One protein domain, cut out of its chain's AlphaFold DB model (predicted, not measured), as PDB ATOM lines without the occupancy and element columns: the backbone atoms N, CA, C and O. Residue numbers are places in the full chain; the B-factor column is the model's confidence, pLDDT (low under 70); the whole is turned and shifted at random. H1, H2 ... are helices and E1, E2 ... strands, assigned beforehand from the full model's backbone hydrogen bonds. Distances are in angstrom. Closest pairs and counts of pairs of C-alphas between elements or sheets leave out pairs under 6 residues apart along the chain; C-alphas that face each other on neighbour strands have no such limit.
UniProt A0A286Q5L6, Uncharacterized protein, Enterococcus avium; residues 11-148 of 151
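This is residues 11 to 148 of the 151 residues of an uncharacterized protein of Enterococcus avium (UniProt A0A286Q5L6). One strongly twisted seven-stranded sheet runs through this domain, with H1 over one face, H3 over the opposite face and H2 side by side with H3. A tail without named elements, residues 130 to 148, runs from the end of E7 past the sheet's E1 edge. The printed part has 138 residues with three named helices and seven named strands, in the order E1 E2 E3 H1 E4 E5 H2 E6 H3 E7. The sheet is mixed, in the order E1 E2 E3 E7 E6 E4 E5, and the class is mixed, helices and strands. The whole is compact, with a radius of gyration of the C-alphas of 14.6 A and spans of 40 by 31 by 27 A.

Start at the sheet with E1, residues 11 to 15, E2, residues 18 to 26, and E3, residues 29 to 34: a meander, each strand the antiparallel neighbour of the one before, in two hairpins. Look for N 13 and O 20 at 2.9 A, and N 23 and O 31 at 2.8 A. E7, residues 123 to 129, is parallel to E3, with N 32 and O 126 at 2.9 A. Next come E6, residues 93 to 96, E4, residues 52 to 56, and the edge strand E5, residues 66 to 69, each parallel to its neighbour: N 96 and O 125 are 2.8 A apart, N 55 and O 95 2.8 A, N 68 and O 54 2.8 A. H3, residues 105 to 118, is on the sheet over E3, at a height of 8.8 A; the C-alphas of Thr 116 and Leu 29 are their closest, 6.6 A. E6, H3, E7 form a strand-helix-strand unit, two parallel neighbours joined through a helix, with a right-handed crossover. H1, residues 41 to 49, is on the opposite face to H3, at a height of 9.9 A; the C-alphas of Cys 47 and Leu 93 are its closest to E6, 7.3 A. E3, H1, E4 form a split unit, with E7 and E6 between its strands, and E5, H2, E6 another, with E4 between; both crossovers are right-handed. H2, residues 75 to 87, only grazes the sheet, but touches H3 at a shallow tilt of 19 degrees, the same way, closest at the C-alphas of Val 75 and Phe 108, 5.6 A. In H1 and H2 every O i to N i+4 pair is within hydrogen-bond range; in H3, 9 of 10.

Find C-alpha 11 at (-38.473, -23.121, -48.681), where E1 begins. E2 spans 24.9 A, E7 19.9 A, H3 20.2 A and H2 19.2 A. E7 ends at C-alpha 129, (-27.846, -13.737, -41.217).

The farthest C-alphas, Ile 87 and Ser 136, are 43.1 A apart. The printed part has no cut, and no link is long. The mean pLDDT of the printed part is 80.1; residues 15 to 17, 35 to 41 and 130 to 148 are under 70.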
ATOM      1  N   HIS A  11     -38.317 -23.737 -47.373       77.62
ATOM      2  CA  HIS A  11     -38.473 -23.121 -48.681       77.62
ATOM      3  C   HIS A  11     -37.289 -22.199 -48.980       77.62
ATOM      4  O   HIS A  11     -36.842 -21.468 -48.099       77.62
ATOM      5  N   CYS A  12     -36.766 -22.253 -50.204       76.88
ATOM      6  CA  CYS A  12     -35.641 -21.439 -50.649       76.88
ATOM      7  C   CYS A  12     -36.092 -20.500 -51.766       76.88
ATOM      8  O   CYS A  12     -36.639 -20.962 -52.769       76.88
ATOM      9  N   ILE A  13     -35.832 -19.207 -51.589       74.62
ATOM     10  CA  ILE A  13     -36.068 -18.167 -52.591       74.62
ATOM     11  C   ILE A  13     -34.714 -17.615 -53.027       74.62
ATOM     12  O   ILE A  13     -33.861 -17.308 -52.188       74.62
ATOM     13  N   LYS A  14     -34.529 -17.502 -54.343       71.12
ATOM     14  CA  LYS A  14     -33.367 -16.867 -54.962       71.12
ATOM     15  C   LYS A  14     -33.838 -15.709 -55.823       71.12
ATOM     16  O   LYS A  14     -34.537 -15.933 -56.804       71.12
ATOM     17  N   GLU A  15     -33.440 -14.496 -55.472       65.69
ATOM     18  CA  GLU A  15     -33.798 -13.290 -56.216       65.69
ATOM     19  C   GLU A  15     -32.629 -12.310 -56.193       65.69
ATOM     20  O   GLU A  15     -31.985 -12.139 -55.161       65.69
ATOM     21  N   ASN A  16     -32.314 -11.701 -57.340       64.69
ATOM     22  CA  ASN A  16     -31.237 -10.709 -57.480       64.69
ATOM     23  C   ASN A  16     -29.872 -11.160 -56.910       64.69
ATOM     24  O   ASN A  16     -29.097 -10.353 -56.407       64.69
ATOM     25  N   GLY A  17     -29.570 -12.463 -56.973       65.19
ATOM     26  CA  GLY A  17     -28.337 -13.041 -56.424       65.19
ATOM     27  C   GLY A  17     -28.348 -13.273 -54.907       65.19
ATOM     28  O   GLY A  17     -27.412 -13.874 -54.378       65.19
ATOM     29  N   GLU A  18     -29.410 -12.880 -54.200       70.50
ATOM     30  CA  GLU A  18     -29.615 -13.203 -52.791       70.50
ATOM     31  C   GLU A  18     -30.330 -14.546 -52.636       70.50
ATOM     32  O   GLU A  18     -31.245 -14.880 -53.386       70.50
ATOM     33  N   THR A  19     -29.920 -15.330 -51.638       73.81
ATOM     34  CA  THR A  19     -30.609 -16.570 -51.254       73.81
ATOM     35  C   THR A  19     -31.199 -16.413 -49.859       73.81
ATOM     36  O   THR A  19     -30.484 -16.060 -48.915       73.81
ATOM     37  N   ARG A  20     -32.494 -16.710 -49.724       77.25
ATOM     38  CA  ARG A  20     -33.214 -16.738 -48.447       77.25
ATOM     39  C   ARG A  20     -33.824 -18.114 -48.215       77.25
ATOM     40  O   ARG A  20     -34.422 -18.695 -49.117       77.25
ATOM     41  N   PHE A  21     -33.705 -18.615 -46.993       81.50
ATOM     42  CA  PHE A  21     -34.305 -19.863 -46.541       81.50
ATOM     43  C   PHE A  21     -35.360 -19.558 -45.489       81.50
ATOM     44  O   PHE A  21     -35.072 -18.929 -44.476       81.50
ATOM     45  N   TYR A  22     -36.568 -20.045 -45.716       83.69
ATOM     46  CA  TYR A  22     -37.683 -19.964 -44.791       83.69
ATOM     47  C   TYR A  22     -37.891 -21.350 -44.192       83.69
ATOM     48  O   TYR A  22     -38.164 -22.305 -44.916       83.69
ATOM     49  N   GLU A  23     -37.734 -21.475 -42.879       85.75
ATOM     50  CA  GLU A  23     -37.878 -22.731 -42.150       85.75
ATOM     51  C   GLU A  23     -39.019 -22.622 -41.135       85.75
ATOM     52  O   GLU A  23     -38.906 -21.888 -40.150       85.75
ATOM     53  N   TRP A  24     -40.093 -23.389 -41.313       87.06
ATOM     54  CA  TRP A  24     -41.153 -23.496 -40.309       87.06
ATOM     55  C   TRP A  24     -40.678 -24.379 -39.176       87.06
ATOM     56  O   TRP A  24     -40.622 -25.606 -39.287       87.06
ATOM     57  N   LYS A  25     -40.339 -23.750 -38.061       85.00
ATOM     58  CA  LYS A  25     -39.970 -24.463 -36.841       85.00
ATOM     59  C   LYS A  25     -41.205 -24.991 -36.115       85.00
ATOM     60  O   LYS A  25     -41.173 -26.099 -35.588       85.00
ATOM     61  N   GLU A  26     -42.304 -24.245 -36.190       89.12
ATOM     62  CA  GLU A  26     -43.648 -24.601 -35.719       89.12
ATOM     63  C   GLU A  26     -44.689 -24.087 -36.741       89.12
ATOM     64  O   GLU A  26     -44.308 -23.353 -37.659       89.12
ATOM     65  N   PRO A  27     -45.988 -24.445 -36.648       87.12
ATOM     66  CA  PRO A  27     -46.999 -24.038 -37.636       87.12
ATOM     67  C   PRO A  27     -47.065 -22.527 -37.910       87.12
ATOM     68  O   PRO A  27     -47.291 -22.121 -39.050       87.12
ATOM     69  N   ASN A  28     -46.811 -21.715 -36.885       90.38
ATOM     70  CA  ASN A  28     -46.811 -20.254 -36.905       90.38
ATOM     71  C   ASN A  28     -45.457 -19.640 -36.488       90.38
ATOM     72  O   ASN A  28     -45.405 -18.459 -36.164       90.38
ATOM     73  N   LEU A  29     -44.357 -20.408 -36.513       91.88
ATOM     74  CA  LEU A  29     -42.999 -19.905 -36.255       91.88
ATOM     75  C   LEU A  29     -42.100 -20.146 -37.464       91.88
ATOM     76  O   LEU A  29     -41.806 -21.293 -37.810       91.88
ATOM     77  N   ILE A  30     -41.606 -19.062 -38.051       89.62
ATOM     78  CA  ILE A  30     -40.776 -19.064 -39.253       89.62
ATOM     79  C   ILE A  30     -39.399 -18.527 -38.895       89.62
ATOM     80  O   ILE A  30     -39.257 -17.401 -38.424       89.62
ATOM     81  N   ARG A  31     -38.360 -19.312 -39.170       88.44
ATOM     82  CA  ARG A  31     -36.989 -18.812 -39.182       88.44
ATOM     83  C   ARG A  31     -36.619 -18.422 -40.603       88.44
ATOM     84  O   ARG A  31     -36.691 -19.260 -41.497       88.44
ATOM     85  N   VAL A  32     -36.195 -17.181 -40.799       86.56
ATOM     86  CA  VAL A  32     -35.721 -16.692 -42.095       86.56
ATOM     87  C   VAL A  32     -34.212 -16.535 -42.025       86.56
ATOM     88  O   VAL A  32     -33.689 -15.745 -41.243       86.56
ATOM     89  N   LEU A  33     -33.496 -17.308 -42.829       83.12
ATOM     90  CA  LEU A  33     -32.049 -17.239 -42.957       83.12
ATOM     91  C   LEU A  33     -31.713 -16.575 -44.281       83.12
ATOM     92  O   LEU A  33     -32.156 -17.043 -45.323       83.12
ATOM     93  N   GLY A  34     -30.918 -15.516 -44.278       75.75
ATOM     94  CA  GLY A  34     -30.562 -14.864 -45.531       75.75
ATOM     95  C   GLY A  34     -29.619 -13.696 -45.357       75.75
ATOM     96  O   GLY A  34     -29.188 -13.374 -44.249       75.75
ATOM     97  N   ARG A  35     -29.295 -13.062 -46.478       68.19
ATOM     98  CA  ARG A  35     -28.715 -11.728 -46.477       68.19
ATOM     99  C   ARG A  35     -29.876 -10.733 -46.450       68.19
ATOM    100  O   ARG A  35     -30.797 -10.840 -47.251       68.19
ATOM    101  N   PHE A  36     -29.862  -9.855 -45.456       65.62
ATOM    102  CA  PHE A  36     -30.841  -8.784 -45.284       65.62
ATOM    103  C   PHE A  36     -30.083  -7.483 -45.496       65.62
ATOM    104  O   PHE A  36     -29.753  -6.771 -44.544       65.62
ATOM    105  N   ASP A  37     -29.672  -7.249 -46.738       57.16
ATOM    106  CA  ASP A  37     -29.184  -5.931 -47.102       57.16
ATOM    107  C   ASP A  37     -30.409  -4.994 -47.116       57.16
ATOM    108  O   ASP A  37     -31.556  -5.431 -47.270       57.16
ATOM    109  N   THR A  38     -30.173  -3.722 -46.799       45.81
ATOM    110  CA  THR A  38     -31.071  -2.728 -46.164       45.81
ATOM    111  C   THR A  38     -32.348  -2.332 -46.925       45.81
ATOM    112  O   THR A  38     -32.987  -1.336 -46.611       45.81
ATOM    113  N   THR A  39     -32.780  -3.128 -47.894       46.22
ATOM    114  CA  THR A  39     -33.944  -2.895 -48.756       46.22
ATOM    115  C   THR A  39     -34.706  -4.186 -49.057       46.22
ATOM    116  O   THR A  39     -35.326  -4.296 -50.107       46.22
ATOM    117  N   SER A  40     -34.693  -5.177 -48.154       55.53
ATOM    118  CA  SER A  40     -35.539  -6.375 -48.285       55.53
ATOM    119  C   SER A  40     -37.028  -5.978 -48.286       55.53
ATOM    120  O   SER A  40     -37.666  -5.930 -47.232       55.53
ATOM    121  N   SER A  41     -37.552  -5.644 -49.470       61.12
ATOM    122  CA  SER A  41     -38.875  -5.058 -49.703       61.12
ATOM    123  C   SER A  41     -39.975  -5.927 -49.135       61.12
ATOM    124  O   SER A  41     -40.903  -5.402 -48.540       61.12
ATOM    125  N   ASP A  42     -39.833  -7.244 -49.248       71.50
ATOM    126  CA  ASP A  42     -40.956  -8.151 -49.036       71.50
ATOM    127  C   ASP A  42     -41.294  -8.321 -47.560       71.50
ATOM    128  O   ASP A  42     -42.463  -8.295 -47.204       71.50
ATOM    129  N   LEU A  43     -40.293  -8.448 -46.677       77.62
ATOM    130  CA  LEU A  43     -40.561  -8.529 -45.237       77.62
ATOM    131  C   LEU A  43     -41.125  -7.202 -44.731       77.62
ATOM    132  O   LEU A  43     -42.083  -7.198 -43.967       77.62
ATOM    133  N   LEU A  44     -40.562  -6.078 -45.178       81.25
ATOM    134  CA  LEU A  44     -41.058  -4.759 -44.801       81.25
ATOM    135  C   LEU A  44     -42.480  -4.515 -45.334       81.25
ATOM    136  O   LEU A  44     -43.312  -3.979 -44.609       81.25
ATOM    137  N   GLU A  45     -42.778  -4.929 -46.566       82.25
ATOM    138  CA  GLU A  45     -44.111  -4.876 -47.176       82.25
ATOM    139  C   GLU A  45     -45.094  -5.773 -46.412       82.25
ATOM    140  O   GLU A  45     -46.160  -5.301 -46.021       82.25
ATOM    141  N   THR A  46     -44.720  -7.017 -46.093       83.50
ATOM    142  CA  THR A  46     -45.518  -7.909 -45.238       83.50
ATOM    143  C   THR A  46     -45.788  -7.270 -43.879       83.50
ATOM    144  O   THR A  46     -46.930  -7.287 -43.425       83.50
ATOM    145  N   CYS A  47     -44.782  -6.650 -43.253       87.00
ATOM    146  CA  CYS A  47     -44.958  -5.960 -41.978       87.00
ATOM    147  C   CYS A  47     -45.892  -4.746 -42.088       87.00
ATOM    148  O   CYS A  47     -46.622  -4.460 -41.143       87.00
ATOM    149  N   ARG A  48     -45.890  -4.025 -43.215       87.06
ATOM    150  CA  ARG A  48     -46.790  -2.880 -43.454       87.06
ATOM    151  C   ARG A  48     -48.225  -3.304 -43.744       87.06
ATOM    152  O   ARG A  48     -49.150  -2.605 -43.343       87.06
ATOM    153  N   ASN A  49     -48.403  -4.436 -44.414       87.00
ATOM    154  CA  ASN A  49     -49.717  -4.977 -44.762       87.00
ATOM    155  C   ASN A  49     -50.383  -5.725 -43.595       87.00
ATOM    156  O   ASN A  49     -51.551  -6.093 -43.692       87.00
ATOM    157  N   ASN A  50     -49.663  -5.931 -42.489       88.25
ATOM    158  CA  ASN A  50     -50.138  -6.618 -41.295       88.25
ATOM    159  C   ASN A  50     -50.073  -5.716 -40.060       88.25
ATOM    160  O   ASN A  50     -49.273  -4.783 -39.977       88.25
ATOM    161  N   LYS A  51     -50.878  -6.038 -39.042       92.88
ATOM    162  CA  LYS A  51     -50.701  -5.471 -37.702       92.88
ATOM    163  C   LYS A  51     -49.472  -6.115 -37.073       92.88
ATOM    164  O   LYS A  51     -49.547  -7.202 -36.502       92.88
ATOM    165  N   SER A  52     -48.343  -5.435 -37.233       93.62
ATOM    166  CA  SER A  52     -47.026  -5.989 -36.936       93.62
ATOM    167  C   SER A  52     -46.374  -5.329 -35.730       93.62
ATOM    168  O   SER A  52     -46.402  -4.104 -35.589       93.62
ATOM    169  N   LEU A  53     -45.737  -6.152 -34.904       96.12
ATOM    170  CA  LEU A  53     -44.848  -5.739 -33.827       96.12
ATOM    171  C   LEU A  53     -43.421  -6.181 -34.156       96.12
ATOM    172  O   LEU A  53     -43.161  -7.370 -34.344       96.12
ATOM    173  N   ILE A  54     -42.494  -5.230 -34.220       94.38
ATOM    174  CA  ILE A  54     -41.109  -5.499 -34.617       94.38
ATOM    175  C   ILE A  54     -40.180  -5.324 -33.421       94.38
ATOM    176  O   ILE A  54     -40.186  -4.282 -32.777       94.38
ATOM    177  N   VAL A  55     -39.338  -6.313 -33.140       94.81
ATOM    178  CA  VAL A  55     -38.226  -6.199 -32.193       94.81
ATOM    179  C   VAL A  55     -36.956  -6.007 -33.010       94.81
ATOM    180  O   VAL A  55     -36.569  -6.894 -33.770       94.81
ATOM    181  N   THR A  56     -36.337  -4.833 -32.905       91.88
ATOM    182  CA  THR A  56     -35.197  -4.424 -33.741       91.88
ATOM    183  C   THR A  56     -34.272  -3.478 -32.982       91.88
ATOM    184  O   THR A  56     -34.723  -2.820 -32.054       91.88
ATOM    185  N   LYS A  57     -33.003  -3.352 -33.379       90.62
ATOM    186  CA  LYS A  57     -32.167  -2.214 -32.949       90.62
ATOM    187  C   LYS A  57     -32.250  -1.028 -33.918       90.62
ATOM    188  O   LYS A  57     -31.793   0.058 -33.604       90.62
ATOM    189  N   ASP A  58     -32.773  -1.258 -35.122       88.75
ATOM    190  CA  ASP A  58     -32.872  -0.273 -36.196       88.75
ATOM    191  C   ASP A  58     -34.345   0.065 -36.431       88.75
ATOM    192  O   ASP A  58     -35.023  -0.475 -37.309       88.75
ATOM    193  N   THR A  59     -34.872   0.951 -35.590       89.81
ATOM    194  CA  THR A  59     -36.269   1.391 -35.672       89.81
ATOM    195  C   THR A  59     -36.533   2.246 -36.914       89.81
ATOM    196  O   THR A  59     -37.656   2.255 -37.422       89.81
ATOM    197  N   ALA A  60     -35.504   2.909 -37.456       88.56
ATOM    198  CA  ALA A  60     -35.610   3.746 -38.646       88.56
ATOM    199  C   ALA A  60     -36.018   2.930 -39.885       88.56
ATOM    200  O   ALA A  60     -36.865   3.382 -40.662       88.56
ATOM    201  N   LYS A  61     -35.508   1.694 -40.015       85.31
ATOM    202  CA  LYS A  61     -35.896   0.723 -41.061       85.31
ATOM    203  C   LYS A  61     -37.407   0.448 -41.105       85.31
ATOM    204  O   LYS A  61     -37.955   0.189 -42.175       85.31
ATOM    205  N   TYR A  62     -38.093   0.549 -39.966       88.88
ATOM    206  CA  TYR A  62     -39.504   0.176 -39.798       88.88
ATOM    207  C   TYR A  62     -40.418   1.367 -39.478       88.88
ATOM    208  O   TYR A  62     -41.470   1.204 -38.857       88.88
ATOM    209  N   ARG A  63     -40.050   2.580 -39.910       88.12
ATOM    210  CA  ARG A  63     -40.850   3.794 -39.683       88.12
ATOM    211  C   ARG A  63     -42.331   3.583 -40.042       88.12
ATOM    212  O   ARG A  63     -42.655   3.162 -41.154       88.12
ATOM    213  N   GLY A  64     -43.217   3.931 -39.106       88.50
ATOM    214  CA  GLY A  64     -44.674   3.779 -39.242       88.50
ATOM    215  C   GLY A  64     -45.228   2.434 -38.759       88.50
ATOM    216  O   GLY A  64     -46.441   2.261 -38.728       88.50
ATOM    217  N   ILE A  65     -44.362   1.507 -38.344       92.25
ATOM    218  CA  ILE A  65     -44.719   0.231 -37.717       92.25
ATOM    219  C   ILE A  65     -44.334   0.309 -36.238       92.25
ATOM    220  O   ILE A  65     -43.397   1.023 -35.873       92.25
ATOM    221  N   ARG A  66     -45.063  -0.390 -35.359       94.44
ATOM    222  CA  ARG A  66     -44.705  -0.405 -33.940       94.44
ATOM    223  C   ARG A  66     -43.441  -1.238 -33.732       94.44
ATOM    224  O   ARG A  66     -43.396  -2.412 -34.096       94.44
ATOM    225  N   CYS A  67     -42.450  -0.618 -33.098       94.12
ATOM    226  CA  CYS A  67     -41.157  -1.225 -32.820       94.12
ATOM    227  C   CYS A  67     -40.865  -1.251 -31.319       94.12
ATOM    228  O   CYS A  67     -41.268  -0.355 -30.580       94.12
ATOM    229  N   ILE A  68     -40.110  -2.258 -30.899       94.44
ATOM    230  CA  ILE A  68     -39.464  -2.361 -29.597       94.44
ATOM    231  C   ILE A  68     -37.963  -2.348 -29.864       94.44
ATOM    232  O   ILE A  68     -37.438  -3.255 -30.515       94.44
ATOM    233  N   GLU A  69     -37.294  -1.305 -29.379       94.50
ATOM    234  CA  GLU A  69     -35.866  -1.116 -29.600       94.50
ATOM    235  C   GLU A  69     -35.036  -1.982 -28.647       94.50
ATOM    236  O   GLU A  69     -35.118  -1.836 -27.424       94.50
ATOM    237  N   LYS A  70     -34.258  -2.917 -29.202       92.88
ATOM    238  CA  LYS A  70     -33.409  -3.850 -28.450       92.88
ATOM    239  C   LYS A  70     -32.152  -4.202 -29.231       92.88
ATOM    240  O   LYS A  70     -32.223  -4.584 -30.392       92.88
ATOM    241  N   GLU A  71     -31.003  -4.200 -28.561       89.31
ATOM    242  CA  GLU A  71     -29.760  -4.753 -29.124       89.31
ATOM    243  C   GLU A  71     -29.696  -6.284 -29.018       89.31
ATOM    244  O   GLU A  71     -29.131  -6.974 -29.873       89.31
ATOM    245  N   SER A  72     -30.283  -6.828 -27.953       88.56
ATOM    246  CA  SER A  72     -30.333  -8.259 -27.681       88.56
ATOM    247  C   SER A  72     -31.660  -8.649 -27.040       88.56
ATOM    248  O   SER A  72     -32.347  -7.809 -26.457       88.56
ATOM    249  N   VAL A  73     -32.024  -9.924 -27.185       88.19
ATOM    250  CA  VAL A  73     -33.250 -10.498 -26.613       88.19
ATOM    251  C   VAL A  73     -32.945 -11.731 -25.779       88.19
ATOM    252  O   VAL A  73     -32.126 -12.579 -26.139       88.19
ATOM    253  N   GLY A  74     -33.634 -11.844 -24.655       87.25
ATOM    254  CA  GLY A  74     -33.624 -13.005 -23.784       87.25
ATOM    255  C   GLY A  74     -35.027 -13.558 -23.558       87.25
ATOM    256  O   GLY A  74     -36.014 -13.133 -24.156       87.25
ATOM    257  N   VAL A  75     -35.115 -14.524 -22.646       86.81
ATOM    258  CA  VAL A  75     -36.391 -15.142 -22.255       86.81
ATOM    259  C   VAL A  75     -37.339 -14.117 -21.620       86.81
ATOM    260  O   VAL A  75     -38.544 -14.175 -21.847       86.81
ATOM    261  N   HIS A  76     -36.811 -13.142 -20.875       87.12
ATOM    262  CA  HIS A  76     -37.620 -12.086 -20.261       87.12
ATOM    263  C   HIS A  76     -38.301 -11.180 -21.293       87.12
ATOM    264  O   HIS A  76     -39.446 -10.787 -21.089       87.12
ATOM    265  N   ASP A  77     -37.646 -10.901 -22.421       89.44
ATOM    266  CA  ASP A  77     -38.250 -10.098 -23.486       89.44
ATOM    267  C   ASP A  77     -39.409 -10.843 -24.161       89.44
ATOM    268  O   ASP A  77     -40.369 -10.213 -24.586       89.44
ATOM    269  N   ILE A  78     -39.377 -12.182 -24.209       90.94
ATOM    270  CA  ILE A  78     -40.509 -12.973 -24.719       90.94
ATOM    271  C   ILE A  78     -41.736 -12.808 -23.822       90.94
ATOM    272  O   ILE A  78     -42.839 -12.682 -24.347       90.94
ATOM    273  N   LYS A  79     -41.555 -12.740 -22.498       91.00
ATOM    274  CA  LYS A  79     -42.664 -12.466 -21.575       91.00
ATOM    275  C   LYS A  79     -43.277 -11.086 -21.833       91.00
ATOM    276  O   LYS A  79     -44.488 -10.956 -21.892       91.00
ATOM    277  N   MET A  80     -42.450 -10.070 -22.070       93.06
ATOM    278  CA  MET A  80     -42.951  -8.743 -22.440       93.06
ATOM    279  C   MET A  80     -43.760  -8.781 -23.749       93.06
ATOM    280  O   MET A  80     -44.784  -8.115 -23.853       93.06
ATOM    281  N   ILE A  81     -43.326  -9.557 -24.749       95.00
ATOM    282  CA  ILE A  81     -44.099  -9.747 -25.989       95.00
ATOM    283  C   ILE A  81     -45.430 -10.443 -25.705       95.00
ATOM    284  O   ILE A  81     -46.450 -10.031 -26.243       95.00
ATOM    285  N   GLU A  82     -45.433 -11.465 -24.854       94.75
ATOM    286  CA  GLU A  82     -46.648 -12.147 -24.406       94.75
ATOM    287  C   GLU A  82     -47.634 -11.174 -23.747       94.75
ATOM    288  O   GLU A  82     -48.773 -11.090 -24.201       94.75
ATOM    289  N   ASP A  83     -47.181 -10.361 -22.790       94.94
ATOM    290  CA  ASP A  83     -48.010  -9.347 -22.127       94.94
ATOM    291  C   ASP A  83     -48.589  -8.336 -23.144       94.94
ATOM    292  O   ASP A  83     -49.757  -7.950 -23.072       94.94
ATOM    293  N   ILE A  84     -47.801  -7.925 -24.146       95.75
ATOM    294  CA  ILE A  84     -48.269  -7.029 -25.217       95.75
ATOM    295  C   ILE A  84     -49.353  -7.702 -26.066       95.75
ATOM    296  O   ILE A  84     -50.351  -7.057 -26.375       95.75
ATOM    297  N   LEU A  85     -49.176  -8.966 -26.450       95.94
ATOM    298  CA  LEU A  85     -50.160  -9.693 -27.258       95.94
ATOM    299  C   LEU A  85     -51.462  -9.966 -26.489       95.94
ATOM    300  O   LEU A  85     -52.521 -10.045 -27.106       95.94
ATOM    301  N   GLU A  86     -51.407 -10.084 -25.161       95.25
ATOM    302  CA  GLU A  86     -52.604 -10.177 -24.315       95.25
ATOM    303  C   GLU A  86     -53.398  -8.866 -24.286       95.25
ATOM    304  O   GLU A  86     -54.625  -8.881 -24.386       95.25
ATOM    305  N   ILE A  87     -52.707  -7.730 -24.162       96.00
ATOM    306  CA  ILE A  87     -53.340  -6.404 -24.099       96.00
ATOM    307  C   ILE A  87     -53.828  -5.960 -25.487       96.00
ATOM    308  O   ILE A  87     -54.866  -5.308 -25.610       96.00
ATOM    309  N   TYR A  88     -53.081  -6.311 -26.533       94.19
ATOM    310  CA  TYR A  88     -53.317  -5.906 -27.916       94.19
ATOM    311  C   TYR A  88     -53.470  -7.146 -28.815       94.19
ATOM    312  O   TYR A  88     -52.540  -7.522 -29.533       94.19
ATOM    313  N   PRO A  89     -54.644  -7.799 -28.804       91.81
ATOM    314  CA  PRO A  89     -54.874  -9.036 -29.553       91.81
ATOM    315  C   PRO A  89     -55.000  -8.824 -31.072       91.81
ATOM    316  O   PRO A  89     -55.199  -9.788 -31.811       91.81
ATOM    317  N   ASP A  90     -54.923  -7.578 -31.552       91.94
ATOM    318  CA  ASP A  90     -55.017  -7.221 -32.969       91.94
ATOM    319  C   ASP A  90     -53.712  -7.451 -33.742       91.94
ATOM    320  O   ASP A  90     -53.739  -7.471 -34.974       91.94
ATOM    321  N   TYR A  91     -52.582  -7.657 -33.054       94.25
ATOM    322  CA  TYR A  91     -51.341  -8.061 -33.711       94.25
ATOM    323  C   TYR A  91     -51.499  -9.430 -34.373       94.25
ATOM    324  O   TYR A  91     -51.839 -10.418 -33.728       94.25
ATOM    325  N   SER A  92     -51.194  -9.497 -35.667       93.19
ATOM    326  CA  SER A  92     -51.159 -10.740 -36.446       93.19
ATOM    327  C   SER A  92     -49.734 -11.215 -36.728       93.19
ATOM    328  O   SER A  92     -49.529 -12.374 -37.098       93.19
ATOM    329  N   LEU A  93     -48.739 -10.342 -36.534       94.19
ATOM    330  CA  LEU A  93     -47.350 -10.601 -36.887       94.19
ATOM    331  C   LEU A  93     -46.382 -10.064 -35.825       94.19
ATOM    332  O   LEU A  93     -46.438  -8.894 -35.449       94.19
ATOM    333  N   VAL A  94     -45.442 -10.904 -35.397       95.56
ATOM    334  CA  VAL A  94     -44.305 -10.512 -34.556       95.56
ATOM    335  C   VAL A  94     -43.012 -10.848 -35.286       95.56
ATOM    336  O   VAL A  94     -42.814 -11.987 -35.710       95.56
ATOM    337  N   VAL A  95     -42.112  -9.874 -35.416       93.31
ATOM    338  CA  VAL A  95     -40.830 -10.052 -36.113       93.31
ATOM    339  C   VAL A  95     -39.667  -9.742 -35.182       93.31
ATOM    340  O   VAL A  95     -39.563  -8.639 -34.659       93.31
ATOM    341  N   TYR A  96     -38.763 -10.704 -35.025       92.06
ATOM    342  CA  TYR A  96     -37.450 -10.517 -34.414       92.06
ATOM    343  C   TYR A  96     -36.433 -10.297 -35.528       92.06
ATOM    344  O   TYR A  96     -36.053 -11.250 -36.216       92.06
ATOM    345  N   ASP A  97     -36.050  -9.036 -35.711       88.75
ATOM    346  CA  ASP A  97     -35.122  -8.594 -36.745       88.75
ATOM    347  C   ASP A  97     -33.693  -9.089 -36.465       88.75
ATOM    348  O   ASP A  97     -33.269  -9.264 -35.322       88.75
ATOM    349  N   GLU A  98     -32.919  -9.293 -37.526       82.12
ATOM    350  CA  GLU A  98     -31.604  -9.926 -37.507       82.12
ATOM    351  C   GLU A  98     -30.572  -9.089 -36.761       82.12
ATOM    352  O   GLU A  98     -29.509  -9.582 -36.368       82.12
ATOM    353  N   THR A  99     -30.867  -7.802 -36.608       77.94
ATOM    354  CA  THR A  99     -30.062  -6.879 -35.832       77.94
ATOM    355  C   THR A  99     -30.106  -7.172 -34.337       77.94
ATOM    356  O   THR A  99     -29.166  -6.788 -33.639       77.94
ATOM    357  N   VAL A 100     -31.123  -7.899 -33.868       78.19
ATOM    358  CA  VAL A 100     -31.303  -8.267 -32.465       78.19
ATOM    359  C   VAL A 100     -30.798  -9.679 -32.239       78.19
ATOM    360  O   VAL A 100     -31.275 -10.650 -32.829       78.19
ATOM    361  N   LYS A 101     -29.803  -9.812 -31.365       82.00
ATOM    362  CA  LYS A 101     -29.181 -11.112 -31.102       82.00
ATOM    363  C   LYS A 101     -29.792 -11.766 -29.867       82.00
ATOM    364  O   LYS A 101     -29.829 -11.136 -28.811       82.00
ATOM    365  N   PRO A 102     -30.225 -13.034 -29.941       81.62
ATOM    366  CA  PRO A 102     -30.600 -13.759 -28.740       81.62
ATOM    367  C   PRO A 102     -29.366 -14.017 -27.872       81.62
ATOM    368  O   PRO A 102     -28.358 -14.522 -28.371       81.62
ATOM    369  N   VAL A 103     -29.466 -13.717 -26.576       82.88
ATOM    370  CA  VAL A 103     -28.389 -13.955 -25.595       82.88
ATOM    371  C   VAL A 103     -28.079 -15.453 -25.488       82.88
ATOM    372  O   VAL A 103     -26.920 -15.857 -25.470       82.88
ATOM    373  N   ASN A 104     -29.120 -16.289 -25.506       86.19
ATOM    374  CA  ASN A 104     -29.023 -17.745 -25.580       86.19
ATOM    375  C   ASN A 104     -30.017 -18.272 -26.624       86.19
ATOM    376  O   ASN A 104     -31.224 -18.294 -26.388       86.19
ATOM    377  N   GLN A 105     -29.519 -18.721 -27.781       84.06
ATOM    378  CA  GLN A 105     -30.370 -19.187 -28.884       84.06
ATOM    379  C   GLN A 105     -31.274 -20.365 -28.506       84.06
ATOM    380  O   GLN A 105     -32.410 -20.429 -28.972       84.06
ATOM    381  N   CYS A 106     -30.786 -21.302 -27.690       85.25
ATOM    382  CA  CYS A 106     -31.537 -22.507 -27.344       85.25
ATOM    383  C   CYS A 106     -32.713 -22.174 -26.419       85.25
ATOM    384  O   CYS A 106     -33.842 -22.603 -26.660       85.25
ATOM    385  N   GLU A 107     -32.464 -21.376 -25.383       88.00
ATOM    386  CA  GLU A 107     -33.505 -20.949 -24.444       88.00
ATOM    387  C   GLU A 107     -34.501 -19.995 -25.091       88.00
ATOM    388  O   GLU A 107     -35.708 -20.173 -24.930       88.00
ATOM    389  N   PHE A 108     -34.008 -19.049 -25.893       88.62
ATOM    390  CA  PHE A 108     -34.847 -18.149 -26.673       88.62
ATOM    391  C   PHE A 108     -35.779 -18.930 -27.604       88.62
ATOM    392  O   PHE A 108     -36.988 -18.713 -27.593       88.62
ATOM    393  N   TYR A 109     -35.252 -19.916 -28.336       89.62
ATOM    394  CA  TYR A 109     -36.068 -20.776 -29.191       89.62
ATOM    395  C   TYR A 109     -37.123 -21.561 -28.399       89.62
ATOM    396  O   TYR A 109     -38.288 -21.592 -28.788       89.62
ATOM    397  N   LYS A 110     -36.749 -22.174 -27.268       91.06
ATOM    398  CA  LYS A 110     -37.703 -22.902 -26.412       91.06
ATOM    399  C   LYS A 110     -38.829 -21.996 -25.918       91.06
ATOM    400  O   LYS A 110     -39.976 -22.434 -25.870       91.06
ATOM    401  N   ALA A 111     -38.512 -20.761 -25.544       91.94
ATOM    402  CA  ALA A 111     -39.498 -19.781 -25.116       91.94
ATOM    403  C   ALA A 111     -40.381 -19.308 -26.288       91.94
ATOM    404  O   ALA A 111     -41.599 -19.267 -26.129       91.94
ATOM    405  N   LEU A 112     -39.815 -19.094 -27.483       92.31
ATOM    406  CA  LEU A 112     -40.584 -18.796 -28.699       92.31
ATOM    407  C   LEU A 112     -41.594 -19.899 -29.032       92.31
ATOM    408  O   LEU A 112     -42.752 -19.619 -29.308       92.31
ATOM    409  N   VAL A 113     -41.191 -21.167 -28.948       92.19
ATOM    410  CA  VAL A 113     -42.099 -22.300 -29.203       92.19
ATOM    411  C   VAL A 113     -43.257 -22.349 -28.196       92.19
ATOM    412  O   VAL A 113     -44.345 -22.821 -28.525       92.19
ATOM    413  N   LYS A 114     -43.049 -21.893 -26.955       93.62
ATOM    414  CA  LYS A 114     -44.126 -21.831 -25.953       93.62
ATOM    415  C   LYS A 114     -45.142 -20.749 -26.308       93.62
ATOM    416  O   LYS A 114     -46.329 -21.054 -26.371       93.62
ATOM    417  N   ILE A 115     -44.682 -19.530 -26.590       94.12
ATOM    418  CA  ILE A 115     -45.572 -18.414 -26.939       94.12
ATOM    419  C   ILE A 115     -46.314 -18.681 -28.256       94.12
ATOM    420  O   ILE A 115     -47.513 -18.432 -28.340       94.12
ATOM    421  N   THR A 116     -45.683 -19.312 -29.252       91.75
ATOM    422  CA  THR A 116     -46.350 -19.617 -30.531       91.75
ATOM    423  C   THR A 116     -47.527 -20.578 -30.374       91.75
ATOM    424  O   THR A 116     -48.501 -20.475 -31.111       91.75
ATOM    425  N   LYS A 117     -47.471 -21.501 -29.403       91.44
ATOM    426  CA  LYS A 117     -48.599 -22.394 -29.082       91.44
ATOM    427  C   LYS A 117     -49.747 -21.670 -28.386       91.44
ATOM    428  O   LYS A 117     -50.882 -22.108 -28.489       91.44
ATOM    429  N   ARG A 118     -49.451 -20.597 -27.651       93.81
ATOM    430  CA  ARG A 118     -50.462 -19.796 -26.956       93.81
ATOM    431  C   ARG A 118     -51.186 -18.849 -27.916       93.81
ATOM    432  O   ARG A 118     -52.391 -18.668 -27.794       93.81
ATOM    433  N   PHE A 119     -50.461 -18.297 -28.885       93.06
ATOM    434  CA  PHE A 119     -50.967 -17.337 -29.866       93.06
ATOM    435  C   PHE A 119     -50.977 -17.943 -31.274       93.06
ATOM    436  O   PHE A 119     -50.226 -17.531 -32.157       93.06
ATOM    437  N   GLU A 120     -51.823 -18.952 -31.494       89.88
ATOM    438  CA  GLU A 120     -51.883 -19.708 -32.760       89.88
ATOM    439  C   GLU A 120     -52.281 -18.854 -33.979       89.88
ATOM    440  O   GLU A 120     -52.009 -19.220 -35.125       89.88
ATOM    441  N   ASN A 121     -52.942 -17.720 -33.742       89.19
ATOM    442  CA  ASN A 121     -53.339 -16.744 -34.755       89.19
ATOM    443  C   ASN A 121     -52.224 -15.753 -35.120       89.19
ATOM    444  O   ASN A 121     -52.367 -15.048 -36.117       89.19
ATOM    445  N   VAL A 122     -51.145 -15.699 -34.339       93.25
ATOM    446  CA  VAL A 122     -50.020 -14.785 -34.549       93.25
ATOM    447  C   VAL A 122     -48.890 -15.532 -35.237       93.25
ATOM    448  O   VAL A 122     -48.503 -16.625 -34.814       93.25
ATOM    449  N   ILE A 123     -48.346 -14.941 -36.295       92.94
ATOM    450  CA  ILE A 123     -47.172 -15.469 -36.984       92.94
ATOM    451  C   ILE A 123     -45.926 -14.833 -36.379       92.94
ATOM    452  O   ILE A 123     -45.816 -13.616 -36.261       92.94
ATOM    453  N   PHE A 124     -44.969 -15.672 -36.002       93.50
ATOM    454  CA  PHE A 124     -43.686 -15.260 -35.458       93.50
ATOM    455  C   PHE A 124     -42.612 -15.461 -36.521       93.50
ATOM    456  O   PHE A 124     -42.428 -16.568 -37.034       93.50
ATOM    457  N   ILE A 125     -41.882 -14.399 -36.844       91.44
ATOM    458  CA  ILE A 125     -40.751 -14.424 -37.770       91.44
ATOM    459  C   ILE A 125     -39.478 -14.131 -36.985       91.44
ATOM    460  O   ILE A 125     -39.386 -13.128 -36.288       91.44
ATOM    461  N   TRP A 126     -38.475 -14.990 -37.126       90.62
ATOM    462  CA  TRP A 126     -37.139 -14.769 -36.584       90.62
ATOM    463  C   TRP A 126     -36.118 -14.745 -37.720       90.62
ATOM    464  O   TRP A 126     -35.846 -15.783 -38.334       90.62
ATOM    465  N   THR A 127     -35.555 -13.572 -38.017       86.94
ATOM    466  CA  THR A 127     -34.540 -13.425 -39.063       86.94
ATOM    467  C   THR A 127     -33.135 -13.665 -38.500       86.94
ATOM    468  O   THR A 127     -32.821 -13.392 -37.341       86.94
ATOM    469  N   SER A 128     -32.247 -14.269 -39.290       81.50
ATOM    470  CA  SER A 128     -30.832 -14.428 -38.931       81.50
ATOM    471  C   SER A 128     -29.948 -14.416 -40.172       81.50
ATOM    472  O   SER A 128     -30.260 -15.066 -41.169       81.50
ATOM    473  N   LYS A 129     -28.807 -13.724 -40.110       76.06
ATOM    474  CA  LYS A 129     -27.846 -13.737 -41.217       76.06
ATOM    475  C   LYS A 129     -27.200 -15.112 -41.382       76.06
ATOM    476  O   LYS A 129     -26.845 -15.764 -40.400       76.06
ATOM    477  N   ILE A 130     -27.016 -15.533 -42.629       67.75
ATOM    478  CA  ILE A 130     -26.189 -16.698 -42.957       67.75
ATOM    479  C   ILE A 130     -24.726 -16.261 -42.874       67.75
ATOM    480  O   ILE A 130     -24.320 -15.336 -43.574       67.75
ATOM    481  N   SER A 131     -23.927 -16.915 -42.026       54.16
ATOM    482  CA  SER A 131     -22.473 -16.856 -42.183       54.16
ATOM    483  C   SER A 131     -22.115 -17.625 -43.453       54.16
ATOM    484  O   SER A 131     -22.643 -18.709 -43.693       54.16
ATOM    485  N   THR A 132     -21.254 -17.054 -44.285       47.69
ATOM    486  CA  THR A 132     -20.946 -17.414 -45.682       47.69
ATOM    487  C   THR A 132     -20.506 -18.866 -45.970       47.69
ATOM    488  O   THR A 132     -20.179 -19.169 -47.108       47.69
ATOM    489  N   ASN A 133     -20.565 -19.798 -45.012       42.72
ATOM    490  CA  ASN A 133     -20.031 -21.163 -45.126       42.72
ATOM    491  C   ASN A 133     -21.076 -22.298 -45.166       42.72
ATOM    492  O   ASN A 133     -20.702 -23.461 -45.036       42.72
ATOM    493  N   LYS A 134     -22.378 -22.030 -45.337       42.97
ATOM    494  CA  LYS A 134     -23.402 -23.098 -45.429       42.97
ATOM    495  C   LYS A 134     -24.107 -23.099 -46.783       42.97
ATOM    496  O   LYS A 134     -25.222 -22.610 -46.912       42.97
ATOM    497  N   GLN A 135     -23.439 -23.663 -47.788       42.22
ATOM    498  CA  GLN A 135     -23.922 -23.751 -49.174       42.22
ATOM    499  C   GLN A 135     -24.429 -25.155 -49.573       42.22
ATOM    500  O   GLN A 135     -24.547 -25.453 -50.757       42.22
ATOM    501  N   SER A 136     -24.746 -26.031 -48.613       39.12
ATOM    502  CA  SER A 136     -25.114 -27.425 -48.902       39.12
ATOM    503  C   SER A 136     -26.269 -27.941 -48.035       39.12
ATOM    504  O   SER A 136     -26.087 -28.820 -47.199       39.12
ATOM    505  N   GLU A 137     -27.483 -27.433 -48.243       43.72
ATOM    506  CA  GLU A 137     -28.698 -28.156 -47.845       43.72
ATOM    507  C   GLU A 137     -29.647 -28.242 -49.044       43.72
ATOM    508  O   GLU A 137     -30.063 -27.225 -49.601       43.72
ATOM    509  N   LYS A 138     -29.974 -29.476 -49.459       35.16
ATOM    510  CA  LYS A 138     -30.958 -29.759 -50.514       35.16
ATOM    511  C   LYS A 138     -32.289 -29.121 -50.114       35.16
ATOM    512  O   LYS A 138     -32.941 -29.584 -49.184       35.16
ATOM    513  N   THR A 139     -32.667 -28.044 -50.790       42.31
ATOM    514  CA  THR A 139     -33.903 -27.303 -50.521       42.31
ATOM    515  C   THR A 139     -34.852 -27.433 -51.699       42.31
ATOM    516  O   THR A 139     -34.425 -27.414 -52.850       42.31
ATOM    517  N   PHE A 140     -36.145 -27.577 -51.406       40.97
ATOM    518  CA  PHE A 140     -37.194 -27.530 -52.417       40.97
ATOM    519  C   PHE A 140     -37.311 -26.102 -52.961       40.97
ATOM    520  O   PHE A 140     -37.502 -25.145 -52.204       40.97
ATOM    521  N   PHE A 141     -37.181 -25.981 -54.280       37.19
ATOM    522  CA  PHE A 141     -37.337 -24.740 -55.024       37.19
ATOM    523  C   PHE A 141     -38.819 -24.531 -55.334       37.19
ATOM    524  O   PHE A 141     -39.501 -25.454 -55.774       37.19
ATOM    525  N   SER A 142     -39.326 -23.327 -55.096       43.34
ATOM    526  CA  SER A 142     -40.604 -22.899 -55.662       43.34
ATOM    527  C   SER A 142     -40.424 -21.475 -56.149       43.34
ATOM    528  O   SER A 142     -40.081 -20.585 -55.370       43.34
ATOM    529  N   ASP A 143     -40.644 -21.278 -57.439       36.16
ATOM    530  CA  ASP A 143     -40.605 -19.966 -58.051       36.16
ATOM    531  C   ASP A 143     -41.818 -19.157 -57.579       36.16
ATOM    532  O   ASP A 143     -42.949 -19.452 -57.967       36.16
ATOM    533  N   LYS A 144     -41.550 -18.130 -56.759       42.75
ATOM    534  CA  LYS A 144     -42.194 -16.795 -56.714       42.75
ATOM    535  C   LYS A 144     -42.515 -16.298 -55.298       42.75
ATOM    536  O   LYS A 144     -43.111 -16.990 -54.476       42.75
ATOM    537  N   ASN A 145     -42.256 -15.000 -55.116       39.84
ATOM    538  CA  ASN A 145     -42.545 -14.094 -53.988       39.84
ATOM    539  C   ASN A 145     -43.997 -14.069 -53.457       39.84
ATOM    540  O   ASN A 145     -44.323 -13.302 -52.553       39.84
ATOM    541  N   VAL A 146     -44.886 -14.923 -53.970       44.75
ATOM    542  CA  VAL A 146     -46.273 -15.088 -53.494       44.75
ATOM    543  C   VAL A 146     -46.305 -15.571 -52.040       44.75
ATOM    544  O   VAL A 146     -47.250 -15.302 -51.303       44.75
ATOM    545  N   PHE A 147     -45.235 -16.239 -51.608       52.94
ATOM    546  CA  PHE A 147     -45.122 -16.882 -50.312       52.94
ATOM    547  C   PHE A 147     -45.369 -15.933 -49.118       52.94
ATOM    548  O   PHE A 147     -46.241 -16.197 -48.291       52.94
ATOM    549  N   LEU A 148     -44.660 -14.800 -49.055       53.47
ATOM    550  CA  LEU A 148     -44.792 -13.815 -47.970       53.47
ATOM    551  C   LEU A 148     -46.072 -12.968 -48.058       53.47
ATOM    552  O   LEU A 148     -46.506 -12.422 -47.050       53.47
TER     553      LEU A 148